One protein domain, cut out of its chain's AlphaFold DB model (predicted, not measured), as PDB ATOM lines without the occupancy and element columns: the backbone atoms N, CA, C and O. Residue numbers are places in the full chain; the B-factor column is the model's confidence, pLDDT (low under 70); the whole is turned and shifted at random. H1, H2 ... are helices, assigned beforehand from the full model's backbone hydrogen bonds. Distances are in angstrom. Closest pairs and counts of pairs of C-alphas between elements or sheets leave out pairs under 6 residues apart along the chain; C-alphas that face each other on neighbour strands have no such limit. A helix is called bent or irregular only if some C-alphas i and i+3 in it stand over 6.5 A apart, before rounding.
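This is residues 3 to 70 of the 70 residues of the protein "DUF2938 domain-containing protein" of Mesorhizobium sp (UniProt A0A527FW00). A long helical hairpin, H3 folded back beside H2, makes a rod; the loop of residues 32 to 43 closes one end, and short H1 is at the other, near H3. The printed part has 68 residues with three named helices, H1, H2, H3 along the chain, and no named strand: all helix. It is loose, with a radius of gyration of the C-alphas of 14.4 A and spans of 42 by 18 by 15 A.

H3, residues 44 to 69, runs 37.3 A from C-alpha 44 at (209.583, 336.727, 265.490) to C-alpha 69 at (235.456, 338.898, 238.722). H2, residues 10 to 31, measures 31.5 A. H1, residues 3 to 6, begins at (225.020, 336.697, 230.869) and measures 5.3 A.

H3 touches H2 with residues 51 to 63 alone; their closest C-alphas, Ala 59 and Phe 14, are 5.1 A apart. The hairpin runs opposite ways at a steep tilt of 40 degrees. H2 has a kink of 30 degrees near residue 25; it is neither bent nor irregular, but only just: C-alphas 25 and 28 are 6.4 A apart. H1 is close to H3 but not clearly touching, the closest C-alphas, Leu 5 and Ala 66, being 6.0 A apart; H1 and H2 are apart. Every O i to N i+4 pair is within hydrogen-bond range in H3, 11 of 18 in H2; H1 is too short for one.

The C-alphas farthest apart, Ala 6 and Pro 42, are separated by 43.8 A. The printed part has no cut; the link H2 to H3 is long. No printed residue is under 70 in pLDDT.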
ATOM      1  N   GLY A   3     225.406 335.390 231.421       94.75
ATOM      2  CA  GLY A   3     225.020 336.697 230.869       94.75
ATOM      3  C   GLY A   3     224.908 337.823 231.907       94.75
ATOM      4  O   GLY A   3     225.335 338.941 231.642       94.75
ATOM      5  N   TRP A   4     224.399 337.537 233.113       95.25
ATOM      6  CA  TRP A   4     224.394 338.531 234.198       95.25
ATOM      7  C   TRP A   4     225.812 338.815 234.698       95.25
ATOM      8  O   TRP A   4     226.110 339.952 235.022       95.25
ATOM      9  N   LEU A   5     226.697 337.813 234.730       96.19
ATOM     10  CA  LEU A   5     228.082 338.027 235.151       96.19
ATOM     11  C   LEU A   5     228.846 338.941 234.180       96.19
ATOM     12  O   LEU A   5     229.605 339.781 234.638       96.19
ATOM     13  N   ALA A   6     228.597 338.842 232.870       95.88
ATOM     14  CA  ALA A   6     229.217 339.722 231.873       95.88
ATOM     15  C   ALA A   6     228.797 341.202 232.017       95.88
ATOM     16  O   ALA A   6     229.567 342.110 231.711       95.88
ATOM     17  N   ALA A   7     227.576 341.461 232.495       95.75
ATOM     18  CA  ALA A   7     227.043 342.805 232.716       95.75
ATOM     19  C   ALA A   7     226.195 342.841 234.003       95.75
ATOM     20  O   ALA A   7     224.959 342.872 233.940       95.75
ATOM     21  N   PRO A   8     226.834 342.811 235.188       95.75
ATOM     22  CA  PRO A   8     226.113 342.654 236.438       95.75
ATOM     23  C   PRO A   8     225.308 343.907 236.748       95.75
ATOM     24  O   PRO A   8     225.796 345.035 236.686       95.75
ATOM     25  N   THR A   9     224.062 343.682 237.141       97.12
ATOM     26  CA  THR A   9     223.147 344.704 237.650       97.12
ATOM     27  C   THR A   9     222.680 344.315 239.046       97.12
ATOM     28  O   THR A   9     222.452 343.137 239.333       97.12
ATOM     29  N   PHE A  10     222.541 345.303 239.930       96.56
ATOM     30  CA  PHE A  10     222.237 345.056 241.340       96.56
ATOM     31  C   PHE A  10     220.809 344.543 241.562       96.56
ATOM     32  O   PHE A  10     220.597 343.585 242.302       96.56
ATOM     33  N   LEU A  11     219.829 345.152 240.888       97.19
ATOM     34  CA  LEU A  11     218.408 344.891 241.120       97.19
ATOM     35  C   LEU A  11     218.012 343.401 241.024       97.19
ATOM     36  O   LEU A  11     217.397 342.913 241.971       97.19
ATOM     37  N   PRO A  12     218.365 342.639 239.968       94.62
ATOM     38  CA  PRO A  12     218.001 341.223 239.900       94.62
ATOM     39  C   PRO A  12     218.686 340.366 240.977       94.62
ATOM     40  O   PRO A  12     218.060 339.441 241.490       94.62
ATOM     41  N   ALA A  13     219.929 340.676 241.362       95.00
ATOM     42  CA  ALA A  13     220.615 339.978 242.454       95.00
ATOM     43  C   ALA A  13     219.937 340.239 243.807       95.00
ATOM     44  O   ALA A  13     219.749 339.315 244.599       95.00
ATOM     45  N   PHE A  14     219.521 341.484 244.045       97.75
ATOM     46  CA  PHE A  14     218.800 341.867 245.250       97.75
ATOM     47  C   PHE A  14     217.410 341.229 245.323       97.75
ATOM     48  O   PHE A  14     217.092 340.596 246.326       97.75
ATOM     49  N   VAL A  15     216.609 341.318 244.255       97.62
ATOM     50  CA  VAL A  15     215.274 340.695 244.200       97.62
ATOM     51  C   VAL A  15     215.371 339.196 244.451       97.62
ATOM     52  O   VAL A  15     214.630 338.675 245.282       97.62
ATOM     53  N   LEU A  16     216.309 338.507 243.792       95.31
ATOM     54  CA  LEU A  16     216.510 337.078 244.005       95.31
ATOM     55  C   LEU A  16     216.884 336.777 245.464       95.31
ATOM     56  O   LEU A  16     216.277 335.896 246.066       95.31
ATOM     57  N   GLY A  17     217.814 337.539 246.048       96.00
ATOM     58  CA  GLY A  17     218.193 337.399 247.456       96.00
ATOM     59  C   GLY A  17     217.028 337.629 248.427       96.00
ATOM     60  O   GLY A  17     216.893 336.912 249.411       96.00
ATOM     61  N   ILE A  18     216.132 338.577 248.159       97.94
ATOM     62  CA  ILE A  18     214.955 338.784 249.014       97.94
ATOM     63  C   ILE A  18     213.928 337.662 248.832       97.94
ATOM     64  O   ILE A  18     213.381 337.173 249.818       97.94
ATOM     65  N   VAL A  19     213.692 337.192 247.606       97.75
ATOM     66  CA  VAL A  19     212.759 336.083 247.342       97.75
ATOM     67  C   VAL A  19     213.187 334.805 248.069       97.75
ATOM     68  O   VAL A  19     212.334 334.092 248.601       97.75
ATOM     69  N   THR A  20     214.490 334.528 248.178       96.69
ATOM     70  CA  THR A  20     214.980 333.330 248.881       96.69
ATOM     71  C   THR A  20     214.705 333.342 250.386       96.69
ATOM     72  O   THR A  20     214.641 332.271 250.988       96.69
ATOM     73  N   VAL A  21     214.419 334.503 250.993       97.94
ATOM     74  CA  VAL A  21     213.910 334.579 252.378       97.94
ATOM     75  C   VAL A  21     212.634 333.749 252.536       97.94
ATOM     76  O   VAL A  21     212.437 333.116 253.573       97.94
ATOM     77  N   GLY A  22     211.800 333.677 251.493       97.88
ATOM     78  CA  GLY A  22     210.587 332.859 251.473       97.88
ATOM     79  C   GLY A  22     210.859 331.375 251.737       97.88
ATOM     80  O   GLY A  22     210.113 330.749 252.486       97.88
ATOM     81  N   ALA A  23     211.961 330.820 251.220       97.50
ATOM     82  CA  ALA A  23     212.356 329.443 251.526       97.50
ATOM     83  C   ALA A  23     212.694 329.279 253.020       97.50
ATOM     84  O   ALA A  23     212.251 328.326 253.665       97.50
ATOM     85  N   GLY A  24     213.406 330.246 253.601       97.00
ATOM     86  CA  GLY A  24     213.675 330.282 255.039       97.00
ATOM     87  C   GLY A  24     212.394 330.340 255.874       97.00
ATOM     88  O   GLY A  24     212.222 329.565 256.810       97.00
ATOM     89  N   TRP A  25     211.465 331.224 255.516       98.12
ATOM     90  CA  TRP A  25     210.245 331.473 256.283       98.12
ATOM     91  C   TRP A  25     209.179 330.392 256.142       98.12
ATOM     92  O   TRP A  25     208.449 330.148 257.103       98.12
ATOM     93  N   PHE A  26     209.062 329.762 254.977       98.06
ATOM     94  CA  PHE A  26     207.907 328.920 254.653       98.06
ATOM     95  C   PHE A  26     208.247 327.452 254.395       98.06
ATOM     96  O   PHE A  26     207.339 326.627 254.402       98.06
ATOM     97  N   LEU A  27     209.527 327.103 254.243       97.75
ATOM     98  CA  LEU A  27     209.978 325.711 254.154       97.75
ATOM     99  C   LEU A  27     210.801 325.325 255.387       97.75
ATOM    100  O   LEU A  27     210.425 324.422 256.135       97.75
ATOM    101  N   LEU A  28     211.897 326.047 255.635       97.75
ATOM    102  CA  LEU A  28     212.857 325.689 256.681       97.75
ATOM    103  C   LEU A  28     212.318 325.974 258.086       97.75
ATOM    104  O   LEU A  28     212.334 325.088 258.936       97.75
ATOM    105  N   ALA A  29     211.814 327.183 258.349       97.81
ATOM    106  CA  ALA A  29     211.329 327.550 259.680       97.81
ATOM    107  C   ALA A  29     210.190 326.634 260.182       97.81
ATOM    108  O   ALA A  29     210.270 326.188 261.329       97.81
ATOM    109  N   PRO A  30     209.177 326.262 259.370       97.38
ATOM    110  CA  PRO A  30     208.191 325.263 259.776       97.38
ATOM    111  C   PRO A  30     208.802 323.880 260.025       97.38
ATOM    112  O   PRO A  30     208.516 323.286 261.063       97.38
ATOM    113  N   GLY A  31     209.669 323.396 259.127       97.75
ATOM    114  CA  GLY A  31     210.322 322.087 259.256       97.75
ATOM    115  C   GLY A  31     211.217 321.964 260.494       97.75
ATOM    116  O   GLY A  31     211.341 320.884 261.058       97.75
ATOM    117  N   MET A  32     211.779 323.080 260.966       97.25
ATOM    118  CA  MET A  32     212.587 323.162 262.189       97.25
ATOM    119  C   MET A  32     211.769 323.496 263.450       97.25
ATOM    120  O   MET A  32     212.339 323.746 264.509       97.25
ATOM    121  N   GLY A  33     210.437 323.562 263.361       97.44
ATOM    122  CA  GLY A  33     209.566 323.865 264.503       97.44
ATOM    123  C   GLY A  33     209.476 325.347 264.893       97.44
ATOM    124  O   GLY A  33     208.695 325.693 265.779       97.44
ATOM    125  N   ALA A  34     210.175 326.248 264.193       97.31
ATOM    126  CA  ALA A  34     210.114 327.699 264.402       97.31
ATOM    127  C   ALA A  34     208.805 328.341 263.890       97.31
ATOM    128  O   ALA A  34     208.544 329.517 264.149       97.31
ATOM    129  N   GLY A  35     207.957 327.574 263.196       97.94
ATOM    130  CA  GLY A  35     206.661 328.014 262.679       97.94
ATOM    131  C   GLY A  35     206.748 328.810 261.373       97.94
ATOM    132  O   GLY A  35     207.830 329.127 260.879       97.94
ATOM    133  N   TRP A  36     205.582 329.137 260.810       97.94
ATOM    134  CA  TRP A  36     205.462 329.944 259.590       97.94
ATOM    135  C   TRP A  36     206.070 331.331 259.793       97.94
ATOM    136  O   TRP A  36     205.687 332.054 260.714       97.94
ATOM    137  N   ALA A  37     207.030 331.696 258.942       97.25
ATOM    138  CA  ALA A  37     207.815 332.921 259.063       97.25
ATOM    139  C   ALA A  37     208.338 333.143 260.495       97.25
ATOM    140  O   ALA A  37     208.164 334.225 261.061       97.25
ATOM    141  N   ALA A  38     208.916 332.098 261.101       97.69
ATOM    142  CA  ALA A  38     209.498 332.120 262.447       97.69
ATOM    143  C   ALA A  38     208.522 332.534 263.577       97.69
ATOM    144  O   ALA A  38     208.948 333.041 264.618       97.69
ATOM    145  N   SER A  39     207.212 332.338 263.392       98.12
ATOM    146  CA  SER A  39     206.164 332.797 264.319       98.12
ATOM    147  C   SER A  39     206.217 332.203 265.727       98.12
ATOM    148  O   SER A  39     205.659 332.801 266.641       98.12
ATOM    149  N   ARG A  40     206.873 331.053 265.920       97.94
ATOM    150  CA  ARG A  40     207.026 330.390 267.227       97.94
ATOM    151  C   ARG A  40     208.362 330.697 267.909       97.94
ATOM    152  O   ARG A  40     208.655 330.125 268.953       97.94
ATOM    153  N   THR A  41     209.188 331.567 267.330       97.50
ATOM    154  CA  THR A  41     210.420 332.028 267.988       97.50
ATOM    155  C   THR A  41     210.100 333.047 269.093       97.50
ATOM    156  O   THR A  41     209.076 333.723 269.004       97.50
ATOM    157  N   PRO A  42     210.961 333.216 270.119       97.50
ATOM    158  CA  PRO A  42     210.717 334.181 271.199       97.50
ATOM    159  C   PRO A  42     210.566 335.636 270.728       97.50
ATOM    160  O   PRO A  42     209.881 336.422 271.375       97.50
ATOM    161  N   ASN A  43     211.197 336.005 269.605       97.69
ATOM    162  CA  ASN A  43     211.080 337.337 269.008       97.69
ATOM    163  C   ASN A  43     210.973 337.255 267.467       97.69
ATOM    164  O   ASN A  43     211.970 337.442 266.761       97.69
ATOM    165  N   PRO A  44     209.771 336.985 266.919       97.19
ATOM    166  CA  PRO A  44     209.583 336.727 265.490       97.19
ATOM    167  C   PRO A  44     209.948 337.912 264.597       97.19
ATOM    168  O   PRO A  44     210.495 337.726 263.512       97.19
ATOM    169  N   MET A  45     209.662 339.138 265.045       98.25
ATOM    170  CA  MET A  45     209.949 340.339 264.258       98.25
ATOM    171  C   MET A  45     211.449 340.583 264.131       98.25
ATOM    172  O   MET A  45     211.912 340.906 263.038       98.25
ATOM    173  N   LEU A  46     212.213 340.349 265.202       98.25
ATOM    174  CA  LEU A  46     213.670 340.414 265.144       98.25
ATOM    175  C   LEU A  46     214.234 339.364 264.183       98.25
ATOM    176  O   LEU A  46     215.056 339.699 263.336       98.25
ATOM    177  N   VAL A  47     213.764 338.116 264.252       97.88
ATOM    178  CA  VAL A  47     214.231 337.044 263.354       97.88
ATOM    179  C   VAL A  47     213.940 337.376 261.886       97.88
ATOM    180  O   VAL A  47     214.811 337.218 261.030       97.88
ATOM    181  N   ARG A  48     212.746 337.895 261.584       98.19
ATOM    182  CA  ARG A  48     212.370 338.331 260.229       98.19
ATOM    183  C   ARG A  48     213.248 339.478 259.736       98.19
ATOM    184  O   ARG A  48     213.744 339.417 258.613       98.19
ATOM    185  N   ALA A  49     213.470 340.491 260.575       98.50
ATOM    186  CA  ALA A  49     214.334 341.619 260.246       98.50
ATOM    187  C   ALA A  49     215.773 341.158 259.981       98.50
ATOM    188  O   ALA A  49     216.349 341.510 258.955       98.50
ATOM    189  N   LEU A  50     216.326 340.300 260.844       98.25
ATOM    190  CA  LEU A  50     217.663 339.740 260.662       98.25
ATOM    191  C   LEU A  50     217.763 338.902 259.384       98.25
ATOM    192  O   LEU A  50     218.743 339.038 258.664       98.25
ATOM    193  N   ASN A  51     216.750 338.101 259.035       97.75
ATOM    194  CA  ASN A  51     216.737 337.384 257.755       97.75
ATOM    195  C   ASN A  51     216.798 338.332 256.551       97.75
ATOM    196  O   ASN A  51     217.577 338.074 255.634       97.75
ATOM    197  N   LEU A  52     216.026 339.422 256.555       98.38
ATOM    198  CA  LEU A  52     216.051 340.420 255.480       98.38
ATOM    199  C   LEU A  52     217.400 341.151 255.409       98.38
ATOM    200  O   LEU A  52     217.943 341.334 254.318       98.38
ATOM    201  N   VAL A  53     217.974 341.523 256.558       98.50
ATOM    202  CA  VAL A  53     219.299 342.156 256.636       98.50
ATOM    203  C   VAL A  53     220.373 341.216 256.098       98.50
ATOM    204  O   VAL A  53     221.133 341.607 255.216       98.50
ATOM    205  N   SER A  54     220.409 339.961 256.551       98.00
ATOM    206  CA  SER A  54     221.381 338.974 256.075       98.00
ATOM    207  C   SER A  54     221.284 338.750 254.565       98.00
ATOM    208  O   SER A  54     222.314 338.681 253.900       98.00
ATOM    209  N   HIS A  55     220.074 338.701 253.996       98.19
ATOM    210  CA  HIS A  55     219.898 338.541 252.546       98.19
ATOM    211  C   HIS A  55     220.248 339.803 251.754       98.19
ATOM    212  O   HIS A  55     220.752 339.707 250.636       98.19
ATOM    213  N   THR A  56     220.062 340.984 252.344       98.19
ATOM    214  CA  THR A  56     220.545 342.244 251.769       98.19
ATOM    215  C   THR A  56     222.072 342.265 251.716       98.19
ATOM    216  O   THR A  56     222.645 342.536 250.664       98.19
ATOM    217  N   VAL A  57     222.743 341.908 252.817       98.25
ATOM    218  CA  VAL A  57     224.213 341.802 252.881       98.25
ATOM    219  C   VAL A  57     224.729 340.759 251.889       98.25
ATOM    220  O   VAL A  57     225.686 341.025 251.165       98.25
ATOM    221  N   PHE A  58     224.065 339.605 251.791       97.50
ATOM    222  CA  PHE A  58     224.392 338.584 250.799       97.50
ATOM    223  C   PHE A  58     224.284 339.116 249.362       97.50
ATOM    224  O   PHE A  58     225.214 338.930 248.581       97.50
ATOM    225  N   ALA A  59     223.205 339.824 249.011       97.56
ATOM    226  CA  ALA A  59     223.036 340.405 247.678       97.56
ATOM    227  C   ALA A  59     224.108 341.459 247.351       97.56
ATOM    228  O   ALA A  59     224.618 341.492 246.229       97.56
ATOM    229  N   LEU A  60     224.489 342.286 248.330       98.31
ATOM    230  CA  LEU A  60     225.595 343.236 248.191       98.31
ATOM    231  C   LEU A  60     226.924 342.511 247.951       98.31
ATOM    232  O   LEU A  60     227.660 342.881 247.036       98.31
ATOM    233  N   GLY A  61     227.217 341.457 248.716       97.69
ATOM    234  CA  GLY A  61     228.415 340.635 248.534       97.69
ATOM    235  C   GLY A  61     228.450 339.924 247.179       97.69
ATOM    236  O   GLY A  61     229.481 339.936 246.505       97.69
ATOM    237  N   LEU A  62     227.314 339.376 246.736       96.88
ATOM    238  CA  LEU A  62     227.160 338.731 245.432       96.88
ATOM    239  C   LEU A  62     227.425 339.717 244.288       96.88
ATOM    240  O   LEU A  62     228.193 339.415 243.377       96.88
ATOM    241  N   PHE A  63     226.821 340.906 244.345       97.75
ATOM    242  CA  PHE A  63     227.016 341.944 243.334       97.75
ATOM    243  C   PHE A  63     228.449 342.489 243.336       97.75
ATOM    244  O   PHE A  63     229.049 342.632 242.273       97.75
ATOM    245  N   SER A  64     229.028 342.726 244.515       98.06
ATOM    246  CA  SER A  64     230.408 343.213 244.650       98.06
ATOM    247  C   SER A  64     231.414 342.206 244.096       98.06
ATOM    248  O   SER A  64     232.322 342.576 243.360       98.06
ATOM    249  N   THR A  65     231.208 340.918 244.380       97.69
ATOM    250  CA  THR A  65     232.027 339.838 243.815       97.69
ATOM    251  C   THR A  65     231.883 339.777 242.301       97.69
ATOM    252  O   THR A  65     232.888 339.691 241.605       97.69
ATOM    253  N   ALA A  66     230.662 339.888 241.771       96.94
ATOM    254  CA  ALA A  66     230.443 339.917 240.328       96.94
ATOM    255  C   ALA A  66     231.171 341.090 239.655       96.94
ATOM    256  O   ALA A  66     231.760 340.908 238.599       96.94
ATOM    257  N   LEU A  67     231.200 342.274 240.273       97.44
ATOM    258  CA  LEU A  67     231.989 343.400 239.769       97.44
ATOM    259  C   LEU A  67     233.500 343.142 239.807       97.44
ATOM    260  O   LEU A  67     234.209 343.655 238.948       97.44
ATOM    261  N   ALA A  68     233.978 342.372 240.785       97.69
ATOM    262  CA  ALA A  68     235.393 342.063 240.953       97.69
ATOM    263  C   ALA A  68     235.913 340.987 239.984       97.69
ATOM    264  O   ALA A  68     237.104 340.985 239.689       97.69
ATOM    265  N   ILE A  69     235.049 340.076 239.516       96.12
ATOM    266  CA  ILE A  69     235.456 338.898 238.722       96.12
ATOM    267  C   ILE A  69     234.896 338.856 237.293       96.12
ATOM    268  O   ILE A  69     235.150 337.877 236.591       96.12
ATOM    269  N   ARG A  70     234.074 339.836 236.897       82.00
ATOM    270  CA  ARG A  70     233.464 339.891 235.557       82.00
ATOM    271  C   ARG A  70     234.477 340.091 234.436       82.00
ATOM    272  O   ARG A  70     235.445 340.855 234.648       82.00
TER     273      ARG A  70